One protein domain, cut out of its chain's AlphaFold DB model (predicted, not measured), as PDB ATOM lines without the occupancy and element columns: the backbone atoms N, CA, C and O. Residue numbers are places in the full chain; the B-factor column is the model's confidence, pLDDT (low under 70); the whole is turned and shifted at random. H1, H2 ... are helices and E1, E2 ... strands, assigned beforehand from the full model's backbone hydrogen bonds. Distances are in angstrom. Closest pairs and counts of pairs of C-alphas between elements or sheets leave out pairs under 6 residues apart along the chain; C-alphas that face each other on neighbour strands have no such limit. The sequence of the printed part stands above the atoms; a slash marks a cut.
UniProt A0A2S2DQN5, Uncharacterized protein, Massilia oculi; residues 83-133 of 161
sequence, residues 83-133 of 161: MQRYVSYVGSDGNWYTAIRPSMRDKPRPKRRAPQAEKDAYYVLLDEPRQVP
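What this domain is: This is residues 83 to 133 of the 161 residues of an uncharacterized protein of Massilia oculi (UniProt A0A2S2DQN5). Two small two-stranded antiparallel sheets, E1 with E4 and E2 with E3, meet at a corner where E1 runs on into E2; a long loop, residues 99 to 115, swings from E3 to one short helix, H1. The 51 printed residues hold E1 E2 E3 H1 E4, a mixed class with under half in named elements. The whole is only just compact, close to loose: radius of gyration of the C-alphas 11.5 A, spans 28 by 26 by 20 A.

Where its parts are: E1, residues 83 to 86, begins at C-alpha 83 (454.128, 489.355, 389.837). E4, residues 125 to 132, spans 15.4 A and ends at C-alpha 132 (458.576, 485.365, 390.247). E2 is residues 88 to 90, E3 96 to 98, H1 116 to 122, 9.9 A long.

How they stand to each other: E1 and E4 are antiparallel at 155 degrees, with N 84 and O 130 within hydrogen-bond range, 2.8 A. E4 bends by 86 degrees at residue 128. E1 runs on into E2 at 77 degrees. E2 and E3 form an antiparallel hairpin, with N 89 and O 97 within hydrogen-bond range, 2.9 A. H1 and E1 are only just apart, closest 8.2 A. In H1 every O i to N i+4 pair is within hydrogen-bond range.

The domain as a whole: The farthest C-alphas, Asp 106 and Pro 133, are 33.3 A apart. The printed part has no cut; the link E3 to H1 is long, 17 residues. No printed residue is under 70 in pLDDT.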
ATOM      1  N   MET A  83     454.274 488.775 388.506       95.44
ATOM      2  CA  MET A  83     454.128 489.355 389.837       95.44
ATOM      3  C   MET A  83     453.085 488.584 390.637       95.44
ATOM      4  O   MET A  83     451.930 488.458 390.225       95.44
ATOM      5  N   GLN A  84     453.480 488.102 391.807       95.25
ATOM      6  CA  GLN A  84     452.591 487.497 392.780       95.25
ATOM      7  C   GLN A  84     452.253 488.523 393.860       95.25
ATOM      8  O   GLN A  84     453.128 489.008 394.568       95.25
ATOM      9  N   ARG A  85     450.965 488.836 394.002       95.75
ATOM     10  CA  ARG A  85     450.459 489.781 395.011       95.75
ATOM     11  C   ARG A  85     449.877 489.094 396.249       95.75
ATOM     12  O   ARG A  85     449.877 489.671 397.329       95.75
ATOM     13  N   TYR A  86     449.361 487.880 396.085       96.88
ATOM     14  CA  TYR A  86     448.599 487.186 397.118       96.88
ATOM     15  C   TYR A  86     449.338 485.967 397.649       96.88
ATOM     16  O   TYR A  86     450.118 485.330 396.932       96.88
ATOM     17  N   VAL A  87     449.036 485.607 398.891       96.31
ATOM     18  CA  VAL A  87     449.512 484.365 399.497       96.31
ATOM     19  C   VAL A  87     448.923 483.182 398.728       96.31
ATOM     20  O   VAL A  87     447.723 483.136 398.445       96.31
ATOM     21  N   SER A  88     449.765 482.210 398.388       93.88
ATOM     22  CA  SER A  88     449.347 480.952 397.765       93.88
ATOM     23  C   SER A  88     449.885 479.770 398.559       93.88
ATOM     24  O   SER A  88     450.976 479.855 399.117       93.88
ATOM     25  N   TYR A  89     449.133 478.676 398.600       93.81
ATOM     26  CA  TYR A  89     449.497 477.459 399.324       93.81
ATOM     27  C   TYR A  89     449.045 476.215 398.559       93.81
ATOM     28  O   TYR A  89     448.170 476.292 397.693       93.81
ATOM     29  N   VAL A  90     449.650 475.071 398.877       92.19
ATOM     30  CA  VAL A  90     449.216 473.764 398.376       92.19
ATOM     31  C   VAL A  90     448.234 473.175 399.384       92.19
ATOM     32  O   VAL A  90     448.544 473.100 400.573       92.19
ATOM     33  N   GLY A  91     447.034 472.827 398.927       93.00
ATOM     34  CA  GLY A  91     446.017 472.170 399.741       93.00
ATOM     35  C   GLY A  91     446.376 470.717 400.050       93.00
ATOM     36  O   GLY A  91     447.297 470.144 399.467       93.00
ATOM     37  N   SER A  92     445.618 470.092 400.949       92.88
ATOM     38  CA  SER A  92     445.757 468.660 401.257       92.88
ATOM     39  C   SER A  92     445.466 467.747 400.057       92.88
ATOM     40  O   SER A  92     445.896 466.601 400.037       92.88
ATOM     41  N   ASP A  93     444.774 468.266 399.045       93.38
ATOM     42  CA  ASP A  93     444.496 467.625 397.758       93.38
ATOM     43  C   ASP A  93     445.642 467.767 396.733       93.38
ATOM     44  O   ASP A  93     445.524 467.298 395.604       93.38
ATOM     45  N   GLY A  94     446.738 468.441 397.094       87.06
ATOM     46  CA  GLY A  94     447.871 468.696 396.206       87.06
ATOM     47  C   GLY A  94     447.659 469.840 395.207       87.06
ATOM     48  O   GLY A  94     448.567 470.129 394.420       87.06
ATOM     49  N   ASN A  95     446.512 470.528 395.237       87.06
ATOM     50  CA  ASN A  95     446.229 471.648 394.342       87.06
ATOM     51  C   ASN A  95     446.717 472.981 394.916       87.06
ATOM     52  O   ASN A  95     446.780 473.191 396.126       87.06
ATOM     53  N   TRP A  96     447.038 473.916 394.023       88.38
ATOM     54  CA  TRP A  96     447.422 475.273 394.401       88.38
ATOM     55  C   TRP A  96     446.197 476.157 394.622       88.38
ATOM     56  O   TRP A  96     445.331 476.273 393.754       88.38
ATOM     57  N   TYR A  97     446.182 476.859 395.749       92.00
ATOM     58  CA  TYR A  97     445.144 477.810 396.124       92.00
ATOM     59  C   TYR A  97     445.733 479.188 396.391       92.00
ATOM     60  O   TYR A  97     446.853 479.322 396.877       92.00
ATOM     61  N   THR A  98     444.947 480.227 396.109       95.06
ATOM     62  CA  THR A  98     445.199 481.580 396.623       95.06
ATOM     63  C   THR A  98     444.431 481.746 397.928       95.06
ATOM     64  O   THR A  98     443.239 481.444 397.977       95.06
ATOM     65  N   ALA A  99     445.099 482.212 398.981       96.12
ATOM     66  CA  ALA A  99     444.503 482.347 400.301       96.12
ATOM     67  C   ALA A  99     443.388 483.397 400.305       96.12
ATOM     68  O   ALA A  99     443.581 484.550 399.917       96.12
ATOM     69  N   ILE A 100     442.211 482.972 400.757       96.25
ATOM     70  CA  ILE A 100     441.024 483.812 400.916       96.25
ATOM     71  C   ILE A 100     441.011 484.335 402.351       96.25
ATOM     72  O   ILE A 100     441.313 483.584 403.285       96.25
ATOM     73  N   ARG A 101     440.660 485.609 402.547       96.06
ATOM     74  CA  ARG A 101     440.529 486.170 403.898       96.06
ATOM     75  C   ARG A 101     439.464 485.407 404.695       96.06
ATOM     76  O   ARG A 101     438.438 485.042 404.119       96.06
ATOM     77  N   PRO A 102     439.645 485.208 406.016       95.00
ATOM     78  CA  PRO A 102     438.693 484.445 406.822       95.00
ATOM     79  C   PRO A 102     437.241 484.926 406.692       95.00
ATOM     80  O   PRO A 102     436.352 484.101 406.518       95.00
ATOM     81  N   SER A 103     437.013 486.243 406.663       94.19
ATOM     82  CA  SER A 103     435.688 486.872 406.520       94.19
ATOM     83  C   SER A 103     435.061 486.771 405.118       94.19
ATOM     84  O   SER A 103     433.935 487.228 404.911       94.19
ATOM     85  N   MET A 104     435.783 486.214 404.140       95.75
ATOM     86  CA  MET A 104     435.385 486.161 402.729       95.75
ATOM     87  C   MET A 104     435.240 484.727 402.197       95.75
ATOM     88  O   MET A 104     434.898 484.563 401.028       95.75
ATOM     89  N   ARG A 105     435.476 483.691 403.019       90.56
ATOM     90  CA  ARG A 105     435.464 482.282 402.578       90.56
ATOM     91  C   ARG A 105     434.137 481.839 401.966       90.56
ATOM     92  O   ARG A 105     434.157 481.196 400.922       90.56
ATOM     93  N   ASP A 106     433.022 482.236 402.566       92.12
ATOM     94  CA  ASP A 106     431.680 481.837 402.113       92.12
ATOM     95  C   ASP A 106     431.111 482.772 401.036       92.12
ATOM     96  O   ASP A 106     430.007 482.575 400.530       92.12
ATOM     97  N   LYS A 107     431.863 483.817 400.672       93.69
ATOM     98  CA  LYS A 107     431.450 484.795 399.667       93.69
ATOM     99  C   LYS A 107     431.929 484.380 398.275       93.69
ATOM    100  O   LYS A 107     433.017 483.806 398.135       93.69
ATOM    101  N   PRO A 108     431.161 484.719 397.224       94.44
ATOM    102  CA  PRO A 108     431.549 484.413 395.856       94.44
ATOM    103  C   PRO A 108     432.896 485.055 395.513       94.44
ATOM    104  O   PRO A 108     433.186 486.187 395.902       94.44
ATOM    105  N   ARG A 109     433.719 484.317 394.761       94.81
ATOM    106  CA  ARG A 109     435.020 484.808 394.296       94.81
ATOM    107  C   ARG A 109     434.833 486.001 393.346       94.81
ATOM    108  O   ARG A 109     433.976 485.923 392.459       94.81
ATOM    109  N   PRO A 110     435.666 487.052 393.454       96.19
ATOM    110  CA  PRO A 110     435.670 488.158 392.508       96.19
ATOM    111  C   PRO A 110     435.886 487.668 391.076       96.19
ATOM    112  O   PRO A 110     436.635 486.719 390.818       96.19
ATOM    113  N   LYS A 111     435.265 488.346 390.109       96.50
ATOM    114  CA  LYS A 111     435.455 488.024 388.687       96.50
ATOM    115  C   LYS A 111     436.909 488.270 388.266       96.50
ATOM    116  O   LYS A 111     437.589 489.158 388.775       96.50
ATOM    117  N   ARG A 112     437.375 487.573 387.221       91.38
ATOM    118  CA  ARG A 112     438.728 487.778 386.654       91.38
ATOM    119  C   ARG A 112     439.013 489.246 386.303       91.38
ATOM    120  O   ARG A 112     440.132 489.714 386.501       91.38
ATOM    121  N   ARG A 113     438.002 489.964 385.803       95.19
ATOM    122  CA  ARG A 113     438.061 491.389 385.430       95.19
ATOM    123  C   ARG A 113     437.608 492.348 386.546       95.19
ATOM    124  O   ARG A 113     437.462 493.530 386.272       95.19
ATOM    125  N   ALA A 114     437.361 491.857 387.763       96.62
ATOM    126  CA  ALA A 114     436.999 492.713 388.891       96.62
ATOM    127  C   ALA A 114     438.121 493.727 389.200       96.62
ATOM    128  O   ALA A 114     439.299 493.396 388.977       96.62
ATOM    129  N   PRO A 115     437.777 494.923 389.715       97.38
ATOM    130  CA  PRO A 115     438.750 495.916 390.151       97.38
ATOM    131  C   PRO A 115     439.768 495.337 391.136       97.38
ATOM    132  O   PRO A 115     439.463 494.446 391.930       97.38
ATOM    133  N   GLN A 116     440.989 495.872 391.110       95.00
ATOM    134  CA  GLN A 116     442.079 495.373 391.947       95.00
ATOM    135  C   GLN A 116     441.752 495.473 393.447       95.00
ATOM    136  O   GLN A 116     441.987 494.519 394.181       95.00
ATOM    137  N   ALA A 117     441.121 496.571 393.877       95.94
ATOM    138  CA  ALA A 117     440.698 496.771 395.263       95.94
ATOM    139  C   ALA A 117     439.704 495.700 395.756       95.94
ATOM    140  O   ALA A 117     439.803 495.248 396.893       95.94
ATOM    141  N   GLU A 118     438.789 495.236 394.897       96.38
ATOM    142  CA  GLU A 118     437.842 494.162 395.240       96.38
ATOM    143  C   GLU A 118     438.578 492.836 395.477       96.38
ATOM    144  O   GLU A 118     438.303 492.113 396.434       96.38
ATOM    145  N   LYS A 119     439.574 492.535 394.637       96.12
ATOM    146  CA  LYS A 119     440.415 491.346 394.806       96.12
ATOM    147  C   LYS A 119     441.286 491.441 396.058       96.12
ATOM    148  O   LYS A 119     441.419 490.449 396.768       96.12
ATOM    149  N   ASP A 120     441.830 492.617 396.361       96.00
ATOM    150  CA  ASP A 120     442.669 492.860 397.544       96.00
ATOM    151  C   ASP A 120     441.870 492.778 398.860       96.00
ATOM    152  O   ASP A 120     442.388 492.327 399.889       96.00
ATOM    153  N   ALA A 121     440.586 493.145 398.813       96.12
ATOM    154  CA  ALA A 121     439.637 492.941 399.903       96.12
ATOM    155  C   ALA A 121     439.224 491.466 400.071       96.12
ATOM    156  O   ALA A 121     438.827 491.068 401.164       96.12
ATOM    157  N   TYR A 122     439.327 490.641 399.023       97.31
ATOM    158  CA  TYR A 122     438.947 489.225 399.056       97.31
ATOM    159  C   TYR A 122     440.103 488.292 399.449       97.31
ATOM    160  O   TYR A 122     439.944 487.409 400.298       97.31
ATOM    161  N   TYR A 123     441.276 488.475 398.841       97.12
ATOM    162  CA  TYR A 123     442.450 487.624 399.030       97.12
ATOM    163  C   TYR A 123     443.393 488.158 400.113       97.12
ATOM    164  O   TYR A 123     443.430 489.354 400.410       97.12
ATOM    165  N   VAL A 124     444.176 487.258 400.705       97.38
ATOM    166  CA  VAL A 124     445.253 487.616 401.634       97.38
ATOM    167  C   VAL A 124     446.445 488.130 400.824       97.38
ATOM    168  O   VAL A 124     446.975 487.418 399.967       97.38
ATOM    169  N   LEU A 125     446.844 489.375 401.084       96.56
ATOM    170  CA  LEU A 125     448.017 490.000 400.474       96.56
ATOM    171  C   LEU A 125     449.304 489.403 401.048       96.56
ATOM    172  O   LEU A 125     449.339 489.004 402.209       96.56
ATOM    173  N   LEU A 126     450.344 489.350 400.221       95.75
ATOM    174  CA  LEU A 126     451.713 489.252 400.720       95.75
ATOM    175  C   LEU A 126     452.112 490.582 401.367       95.75
ATOM    176  O   LEU A 126     451.609 491.626 400.946       95.75
ATOM    177  N   ASP A 127     453.037 490.537 402.327       95.00
ATOM    178  CA  ASP A 127     453.615 491.746 402.934       95.00
ATOM    179  C   ASP A 127     454.212 492.658 401.855       95.00
ATOM    180  O   ASP A 127     453.974 493.864 401.841       95.00
ATOM    181  N   GLU A 128     454.880 492.048 400.872       94.69
ATOM    182  CA  GLU A 128     455.355 492.709 399.664       94.69
ATOM    183  C   GLU A 128     455.036 491.868 398.416       94.69
ATOM    184  O   GLU A 128     455.145 490.634 398.443       94.69
ATOM    185  N   PRO A 129     454.654 492.499 397.287       94.31
ATOM    186  CA  PRO A 129     454.514 491.795 396.023       94.31
ATOM    187  C   PRO A 129     455.821 491.109 395.620       94.31
ATOM    188  O   PRO A 129     456.875 491.734 395.533       94.31
ATOM    189  N   ARG A 130     455.740 489.819 395.300       95.31
ATOM    190  CA  ARG A 130     456.895 489.009 394.917       95.31
ATOM    191  C   ARG A 130     457.001 488.893 393.402       95.31
ATOM    192  O   ARG A 130     456.102 488.346 392.765       95.31
ATOM    193  N   GLN A 131     458.126 489.312 392.828       96.25
ATOM    194  CA  GLN A 131     458.456 488.999 391.437       96.25
ATOM    195  C   GLN A 131     458.918 487.541 391.338       96.25
ATOM    196  O   GLN A 131     459.959 487.163 391.871       96.25
ATOM    197  N   VAL A 132     458.153 486.712 390.633       94.44
ATOM    198  CA  VAL A 132     458.576 485.365 390.247       94.44
ATOM    199  C   VAL A 132     459.350 485.486 388.932       94.44
ATOM    200  O   VAL A 132     458.788 485.993 387.950       94.44
ATOM    201  N   PRO A 133     460.635 485.086 388.889       96.31
ATOM    202  CA  PRO A 133     461.454 485.238 387.694       96.31
ATOM    203  C   PRO A 133     460.998 484.292 386.580       96.31
ATOM    204  O   PRO A 133     460.443 483.220 386.830       96.31
TER     205      PRO A 133